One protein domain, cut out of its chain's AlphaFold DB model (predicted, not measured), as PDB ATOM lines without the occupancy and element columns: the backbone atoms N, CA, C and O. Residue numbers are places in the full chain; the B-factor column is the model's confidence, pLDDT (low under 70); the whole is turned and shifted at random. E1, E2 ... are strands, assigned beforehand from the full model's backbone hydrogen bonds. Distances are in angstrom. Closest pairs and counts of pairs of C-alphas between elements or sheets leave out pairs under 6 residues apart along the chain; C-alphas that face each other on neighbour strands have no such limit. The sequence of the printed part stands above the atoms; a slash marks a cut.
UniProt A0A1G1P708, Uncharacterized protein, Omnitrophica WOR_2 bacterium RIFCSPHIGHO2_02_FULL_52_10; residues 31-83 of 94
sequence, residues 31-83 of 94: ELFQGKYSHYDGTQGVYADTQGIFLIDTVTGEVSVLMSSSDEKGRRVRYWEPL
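This is residues 31 to 83 of the 94 residues of an uncharacterized protein of Omnitrophica WOR_2 bacterium RIFCSPHIGHO2_02_FULL_52_10 (UniProt A0A1G1P708). A single strongly twisted sheet of four strands opens out as a V: a long, bent hairpin of E1 and E2 makes one arm, and a shorter hairpin of E3 and E4 makes the other. The arms join where the last part of E2 pairs with the first part of E3, and the turns at residues 42 to 45 and 71 to 75 are at the two tips. The printed part has 53 residues with no named helix and four named strands, in the order E1, E2, E3, E4 both along the chain and across the sheet; the sheet is antiparallel throughout and the class is all strand. The whole is loose, with a radius of gyration of the C-alphas of 12.9 A, and spans 35 by 29 by 16 A.

E2, residues 46 to 57, is the longest strand, 29.5 A from first to last C-alpha, and bends by 73 degrees at residue 53. E1, residues 31 to 41, is 27.0 A long and bends by 68 degrees at residue 34; it begins with C-alpha 31 at (39.690, -27.715, 15.600). E3, residues 63 to 70, is 22.9 A long, with C-alpha 70 at (55.919, -16.335, -1.155). E4, residues 76 to 82, is 19.3 A long and ends with C-alpha 82 at (50.425, -18.289, 16.548).

The four strands form a meander, each strand the antiparallel neighbour of the one before, with E1 and E4 as edge strands. The hairpin of E1 and E2 is paired from 31 and 56 to 41 and 46, at 155 degrees between directions; N 37 and O 50 are 2.9 A apart and N 54 and O 33 are 2.8 A apart, both within hydrogen-bond range. E2 and E3, also a hairpin, stand at 115 degrees, and their C-alphas face each other from 53 and 66, 5.5 A apart, to 56 and 63, 4.5 A apart. Here N 55 and O 64 are within hydrogen-bond range at 2.8 A. The hairpin of E3 and E4 stands at 154 degrees, with N 67 and O 79 within hydrogen-bond range at 2.8 A. E1 and E4 are apart. The closest C-alphas of E2 and E4 are those of Leu 55 and Trp 80, 7.9 A apart.

From edge to edge of the sheet the strands' lines turn by 89 degrees, and its C-alphas lie up to 7.9 A off their best plane. The two C-alphas farthest apart are those of Val 59 and Lys 73, at 37.0 A. The three links are tight, and the printed part has no cut. The mean pLDDT of the printed part is 89.3, and no printed residue is under 70.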
ATOM      1  N   GLU A  31      40.910 -28.106  16.308       92.12
ATOM      2  CA  GLU A  31      39.690 -27.715  15.600       92.12
ATOM      3  C   GLU A  31      39.948 -26.535  14.658       92.12
ATOM      4  O   GLU A  31      40.793 -25.677  14.918       92.12
ATOM      5  N   LEU A  32      39.207 -26.493  13.547       93.69
ATOM      6  CA  LEU A  32      39.283 -25.428  12.549       93.69
ATOM      7  C   LEU A  32      38.030 -24.560  12.585       93.69
ATOM      8  O   LEU A  32      36.912 -25.072  12.572       93.69
ATOM      9  N   PHE A  33      38.214 -23.246  12.512       90.62
ATOM     10  CA  PHE A  33      37.109 -22.296  12.394       90.62
ATOM     11  C   PHE A  33      37.475 -21.105  11.503       90.62
ATOM     12  O   PHE A  33      38.640 -20.865  11.182       90.62
ATOM     13  N   GLN A  34      36.459 -20.365  11.060       93.25
ATOM     14  CA  GLN A  34      36.625 -19.111  10.322       93.25
ATOM     15  C   GLN A  34      36.213 -17.943  11.210       93.25
ATOM     16  O   GLN A  34      35.238 -18.036  11.952       93.25
ATOM     17  N   GLY A  35      36.930 -16.830  11.112       89.50
ATOM     18  CA  GLY A  35      36.705 -15.671  11.973       89.50
ATOM     19  C   GLY A  35      37.341 -14.400  11.429       89.50
ATOM     20  O   GLY A  35      37.929 -14.401  10.347       89.50
ATOM     21  N   LYS A  36      37.220 -13.310  12.186       89.50
ATOM     22  CA  LYS A  36      37.899 -12.042  11.908       89.50
ATOM     23  C   LYS A  36      38.874 -11.727  13.034       89.50
ATOM     24  O   LYS A  36      38.573 -12.013  14.188       89.50
ATOM     25  N   TYR A  37      40.007 -11.128  12.697       83.62
ATOM     26  CA  TYR A  37      40.974 -10.612  13.659       83.62
ATOM     27  C   TYR A  37      41.517  -9.266  13.182       83.62
ATOM     28  O   TYR A  37      41.648  -9.035  11.977       83.62
ATOM     29  N   SER A  38      41.825  -8.385  14.128       85.50
ATOM     30  CA  SER A  38      42.476  -7.107  13.853       85.50
ATOM     31  C   SER A  38      43.975  -7.266  14.064       85.50
ATOM     32  O   SER A  38      44.408  -7.754  15.107       85.50
ATOM     33  N   HIS A  39      44.777  -6.833  13.101       80.25
ATOM     34  CA  HIS A  39      46.232  -6.812  13.224       80.25
ATOM     35  C   HIS A  39      46.774  -5.454  12.797       80.25
ATOM     36  O   HIS A  39      46.109  -4.706  12.082       80.25
ATOM     37  N   TYR A  40      47.966  -5.112  13.275       82.25
ATOM     38  CA  TYR A  40      48.634  -3.891  12.852       82.25
ATOM     39  C   TYR A  40      49.290  -4.112  11.488       82.25
ATOM     40  O   TYR A  40      50.199  -4.932  11.360       82.25
ATOM     41  N   ASP A  41      48.836  -3.377  10.477       81.06
ATOM     42  CA  ASP A  41      49.465  -3.346   9.162       81.06
ATOM     43  C   ASP A  41      50.603  -2.319   9.182       81.06
ATOM     44  O   ASP A  41      50.384  -1.107   9.115       81.06
ATOM     45  N   GLY A  42      51.841  -2.810   9.259       81.88
ATOM     46  CA  GLY A  42      53.035  -1.965   9.260       81.88
ATOM     47  C   GLY A  42      53.268  -1.196   7.954       81.88
ATOM     48  O   GLY A  42      54.003  -0.213   7.965       81.88
ATOM     49  N   THR A  43      52.650  -1.598   6.838       84.06
ATOM     50  CA  THR A  43      52.778  -0.882   5.557       84.06
ATOM     51  C   THR A  43      51.900   0.361   5.509       84.06
ATOM     52  O   THR A  43      52.300   1.380   4.946       84.06
ATOM     53  N   GLN A  44      50.724   0.294   6.134       84.44
ATOM     54  CA  GLN A  44      49.757   1.392   6.183       84.44
ATOM     55  C   GLN A  44      49.809   2.175   7.499       84.44
ATOM     56  O   GLN A  44      49.259   3.270   7.590       84.44
ATOM     57  N   GLY A  45      50.467   1.631   8.523       89.50
ATOM     58  CA  GLY A  45      50.560   2.233   9.849       89.50
ATOM     59  C   GLY A  45      49.241   2.228  10.628       89.50
ATOM     60  O   GLY A  45      49.088   3.019  11.559       89.50
ATOM     61  N   VAL A  46      48.288   1.369  10.260       87.62
ATOM     62  CA  VAL A  46      46.938   1.302  10.846       87.62
ATOM     63  C   VAL A  46      46.585  -0.122  11.263       87.62
ATOM     64  O   VAL A  46      47.199  -1.085  10.814       87.62
ATOM     65  N   TYR A  47      45.576  -0.266  12.121       85.19
ATOM     66  CA  TYR A  47      44.975  -1.572  12.380       85.19
ATOM     67  C   TYR A  47      44.005  -1.933  11.255       85.19
ATOM     68  O   TYR A  47      43.184  -1.107  10.857       85.19
ATOM     69  N   ALA A  48      44.096  -3.169  10.774       82.62
ATOM     70  CA  ALA A  48      43.252  -3.708   9.722       82.62
ATOM     71  C   ALA A  48      42.535  -4.976  10.200       82.62
ATOM     72  O   ALA A  48      43.151  -5.883  10.770       82.62
ATOM     73  N   ASP A  49      41.235  -5.052   9.915       87.50
ATOM     74  CA  ASP A  49      40.430  -6.248  10.148       87.50
ATOM     75  C   ASP A  49      40.587  -7.216   8.980       87.50
ATOM     76  O   ASP A  49      40.415  -6.856   7.816       87.50
ATOM     77  N   THR A  50      40.906  -8.468   9.284       85.50
ATOM     78  CA  THR A  50      41.128  -9.514   8.283       85.50
ATOM     79  C   THR A  50      40.331 -10.756   8.625       85.50
ATOM     80  O   THR A  50      40.232 -11.154   9.785       85.50
ATOM     81  N   GLN A  51      39.741 -11.376   7.602       90.44
ATOM     82  CA  GLN A  51      39.092 -12.675   7.733       90.44
ATOM     83  C   GLN A  51      40.120 -13.790   7.532       90.44
ATOM     84  O   GLN A  51      40.898 -13.754   6.580       90.44
ATOM     85  N   GLY A  52      40.116 -14.777   8.425       90.69
ATOM     86  CA  GLY A  52      41.101 -15.855   8.448       90.69
ATOM     87  C   GLY A  52      40.489 -17.232   8.680       90.69
ATOM     88  O   GLY A  52      39.323 -17.366   9.063       90.69
ATOM     89  N   ILE A  53      41.310 -18.255   8.444       93.25
ATOM     90  CA  ILE A  53      41.086 -19.623   8.919       93.25
ATOM     91  C   ILE A  53      41.985 -19.815  10.132       93.25
ATOM     92  O   ILE A  53      43.170 -19.488  10.070       93.25
ATOM     93  N   PHE A  54      41.428 -20.358  11.201       93.62
ATOM     94  CA  PHE A  54      42.093 -20.510  12.481       93.62
ATOM     95  C   PHE A  54      42.120 -21.975  12.888       93.62
ATOM     96  O   PHE A  54      41.204 -22.729  12.559       93.62
ATOM     97  N   LEU A  55      43.173 -22.342  13.608       93.88
ATOM     98  CA  LEU A  55      43.356 -23.626  14.266       93.88
ATOM     99  C   LEU A  55      43.407 -23.365  15.772       93.88
ATOM    100  O   LEU A  55      44.231 -22.559  16.202       93.88
ATOM    101  N   ILE A  56      42.555 -24.023  16.553       91.38
ATOM    102  CA  ILE A  56      42.630 -24.014  18.020       91.38
ATOM    103  C   ILE A  56      43.093 -25.380  18.513       91.38
ATOM    104  O   ILE A  56      42.547 -26.400  18.098       91.38
ATOM    105  N   ASP A  57      44.103 -25.396  19.380       90.44
ATOM    106  CA  ASP A  57      44.447 -26.571  20.182       90.44
ATOM    107  C   ASP A  57      43.435 -26.676  21.333       90.44
ATOM    108  O   ASP A  57      43.402 -25.828  22.221       90.44
ATOM    109  N   THR A  58      42.580 -27.695  21.317       85.69
ATOM    110  CA  THR A  58      41.500 -27.880  22.299       85.69
ATOM    111  C   THR A  58      42.011 -28.287  23.682       85.69
ATOM    112  O   THR A  58      41.261 -28.213  24.655       85.69
ATOM    113  N   VAL A  59      43.286 -28.676  23.794       87.31
ATOM    114  CA  VAL A  59      43.938 -29.025  25.063       87.31
ATOM    115  C   VAL A  59      44.597 -27.801  25.699       87.31
ATOM    116  O   VAL A  59      44.504 -27.632  26.914       87.31
ATOM    117  N   THR A  60      45.268 -26.953  24.911       86.81
ATOM    118  CA  THR A  60      46.003 -25.778  25.432       86.81
ATOM    119  C   THR A  60      45.240 -24.460  25.307       86.81
ATOM    120  O   THR A  60      45.555 -23.506  26.014       86.81
ATOM    121  N   GLY A  61      44.243 -24.388  24.424       86.56
ATOM    122  CA  GLY A  61      43.536 -23.158  24.065       86.56
ATOM    123  C   GLY A  61      44.317 -22.244  23.116       86.56
ATOM    124  O   GLY A  61      43.842 -21.155  22.795       86.56
ATOM    125  N   GLU A  62      45.504 -22.651  22.658       88.19
ATOM    126  CA  GLU A  62      46.320 -21.851  21.745       88.19
ATOM    127  C   GLU A  62      45.648 -21.732  20.375       88.19
ATOM    128  O   GLU A  62      45.227 -22.726  19.779       88.19
ATOM    129  N   VAL A  63      45.588 -20.506  19.853       90.00
ATOM    130  CA  VAL A  63      44.990 -20.206  18.549       90.00
ATOM    131  C   VAL A  63      46.084 -19.806  17.568       90.00
ATOM    132  O   VAL A  63      46.941 -18.980  17.867       90.00
ATOM    133  N   SER A  64      46.042 -20.370  16.366       92.56
ATOM    134  CA  SER A  64      46.900 -19.991  15.241       92.56
ATOM    135  C   SER A  64      46.058 -19.617  14.028       92.56
ATOM    136  O   SER A  64      44.967 -20.151  13.842       92.56
ATOM    137  N   VAL A  65      46.565 -18.737  13.168       92.50
ATOM    138  CA  VAL A  65      45.918 -18.346  11.907       92.50
ATOM    139  C   VAL A  65      46.690 -18.888  10.707       92.50
ATOM    140  O   VAL A  65      47.919 -18.962  10.716       92.50
ATOM    141  N   LEU A  66      45.972 -19.306   9.665       93.94
ATOM    142  CA  LEU A  66      46.566 -19.790   8.424       93.94
ATOM    143  C   LEU A  66      47.071 -18.618   7.586       93.94
ATOM    144  O   LEU A  66      46.284 -17.907   6.958       93.94
ATOM    145  N   MET A  67      48.386 -18.462   7.523       90.75
ATOM    146  CA  MET A  67      49.049 -17.424   6.747       90.75
ATOM    147  C   MET A  67      49.511 -17.932   5.392       90.75
ATOM    148  O   MET A  67      49.624 -19.135   5.134       90.75
ATOM    149  N   SER A  68      49.766 -16.986   4.493       91.25
ATOM    150  CA  SER A  68      50.338 -17.283   3.193       91.25
ATOM    151  C   SER A  68      51.399 -16.263   2.824       91.25
ATOM    152  O   SER A  68      51.154 -15.065   2.880       91.25
ATOM    153  N   SER A  69      52.555 -16.763   2.402       89.12
ATOM    154  CA  SER A  69      53.681 -15.957   1.933       89.12
ATOM    155  C   SER A  69      54.231 -16.537   0.629       89.12
ATOM    156  O   SER A  69      53.800 -17.608   0.191       89.12
ATOM    157  N   SER A  70      55.158 -15.830  -0.009       94.00
ATOM    158  CA  SER A  70      55.919 -16.335  -1.155       94.00
ATOM    159  C   SER A  70      57.347 -16.646  -0.719       94.00
ATOM    160  O   SER A  70      57.953 -15.850  -0.007       94.00
ATOM    161  N   ASP A  71      57.881 -17.794  -1.129       90.38
ATOM    162  CA  ASP A  71      59.293 -18.116  -0.913       90.38
ATOM    163  C   ASP A  71      60.217 -17.320  -1.860       90.38
ATOM    164  O   ASP A  71      59.758 -16.597  -2.745       90.38
ATOM    165  N   GLU A  72      61.536 -17.480  -1.708       91.88
ATOM    166  CA  GLU A  72      62.556 -16.810  -2.538       91.88
ATOM    167  C   GLU A  72      62.419 -17.094  -4.046       91.88
ATOM    168  O   GLU A  72      62.951 -16.360  -4.876       91.88
ATOM    169  N   LYS A  73      61.705 -18.163  -4.417       93.94
ATOM    170  CA  LYS A  73      61.446 -18.568  -5.804       93.94
ATOM    171  C   LYS A  73      60.063 -18.119  -6.291       93.94
ATOM    172  O   LYS A  73      59.649 -18.519  -7.377       93.94
ATOM    173  N   GLY A  74      59.338 -17.325  -5.499       92.62
ATOM    174  CA  GLY A  74      57.994 -16.837  -5.809       92.62
ATOM    175  C   GLY A  74      56.887 -17.885  -5.647       92.62
ATOM    176  O   GLY A  74      55.773 -17.674  -6.125       92.62
ATOM    177  N   ARG A  75      57.153 -19.028  -5.003       93.50
ATOM    178  CA  ARG A  75      56.129 -20.053  -4.763       93.50
ATOM    179  C   ARG A  75      55.330 -19.703  -3.522       93.50
ATOM    180  O   ARG A  75      55.890 -19.407  -2.470       93.50
ATOM    181  N   ARG A  76      54.008 -19.822  -3.628       92.38
ATOM    182  CA  ARG A  76      53.101 -19.593  -2.505       92.38
ATOM    183  C   ARG A  76      53.218 -20.724  -1.482       92.38
ATOM    184  O   ARG A  76      52.944 -21.880  -1.798       92.38
ATOM    185  N   VAL A  77      53.570 -20.375  -0.251       93.31
ATOM    186  CA  VAL A  77      53.603 -21.269   0.909       93.31
ATOM    187  C   VAL A  77      52.480 -20.910   1.879       93.31
ATOM    188  O   VAL A  77      52.016 -19.766   1.919       93.31
ATOM    189  N   ARG A  78      52.003 -21.905   2.632       92.44
ATOM    190  CA  ARG A  78      51.007 -21.745   3.699       92.44
ATOM    191  C   ARG A  78      51.558 -22.324   4.990       92.44
ATOM    192  O   ARG A  78      52.150 -23.401   4.953       92.44
ATOM    193  N   TYR A  79      51.358 -21.622   6.094       91.50
ATOM    194  CA  TYR A  79      51.843 -22.020   7.412       91.50
ATOM    195  C   TYR A  79      50.903 -21.500   8.503       91.50
ATOM    196  O   TYR A  79      50.117 -20.584   8.261       91.50
ATOM    197  N   TRP A  80      50.969 -22.111   9.682       92.94
ATOM    198  CA  TRP A  80      50.232 -21.670  10.864       92.94
ATOM    199  C   TRP A  80      51.085 -20.686  11.655       92.94
ATOM    200  O   TRP A  80      52.230 -20.999  11.982       92.94
ATOM    201  N   GLU A  81      50.536 -19.511  11.943       91.00
ATOM    202  CA  GLU A  81      51.180 -18.491  12.769       91.00
ATOM    203  C   GLU A  81      50.413 -18.343  14.091       91.00
ATOM    204  O   GLU A  81      49.200 -18.115  14.045       91.00
ATOM    205  N   PRO A  82      51.072 -18.489  15.257       90.00
ATOM    206  CA  PRO A  82      50.425 -18.289  16.548       90.00
ATOM    207  C   PRO A  82      49.854 -16.878  16.673       90.00
ATOM    208  O   PRO A  82      50.545 -15.888  16.433       90.00
ATOM    209  N   LEU A  83      48.597 -16.780  17.091       83.31
ATOM    210  CA  LEU A  83      48.002 -15.510  17.470       83.31
ATOM    211  C   LEU A  83      48.334 -15.236  18.928       83.31
ATOM    212  O   LEU A  83      47.816 -15.892  19.830       83.31
TER     213      LEU A  83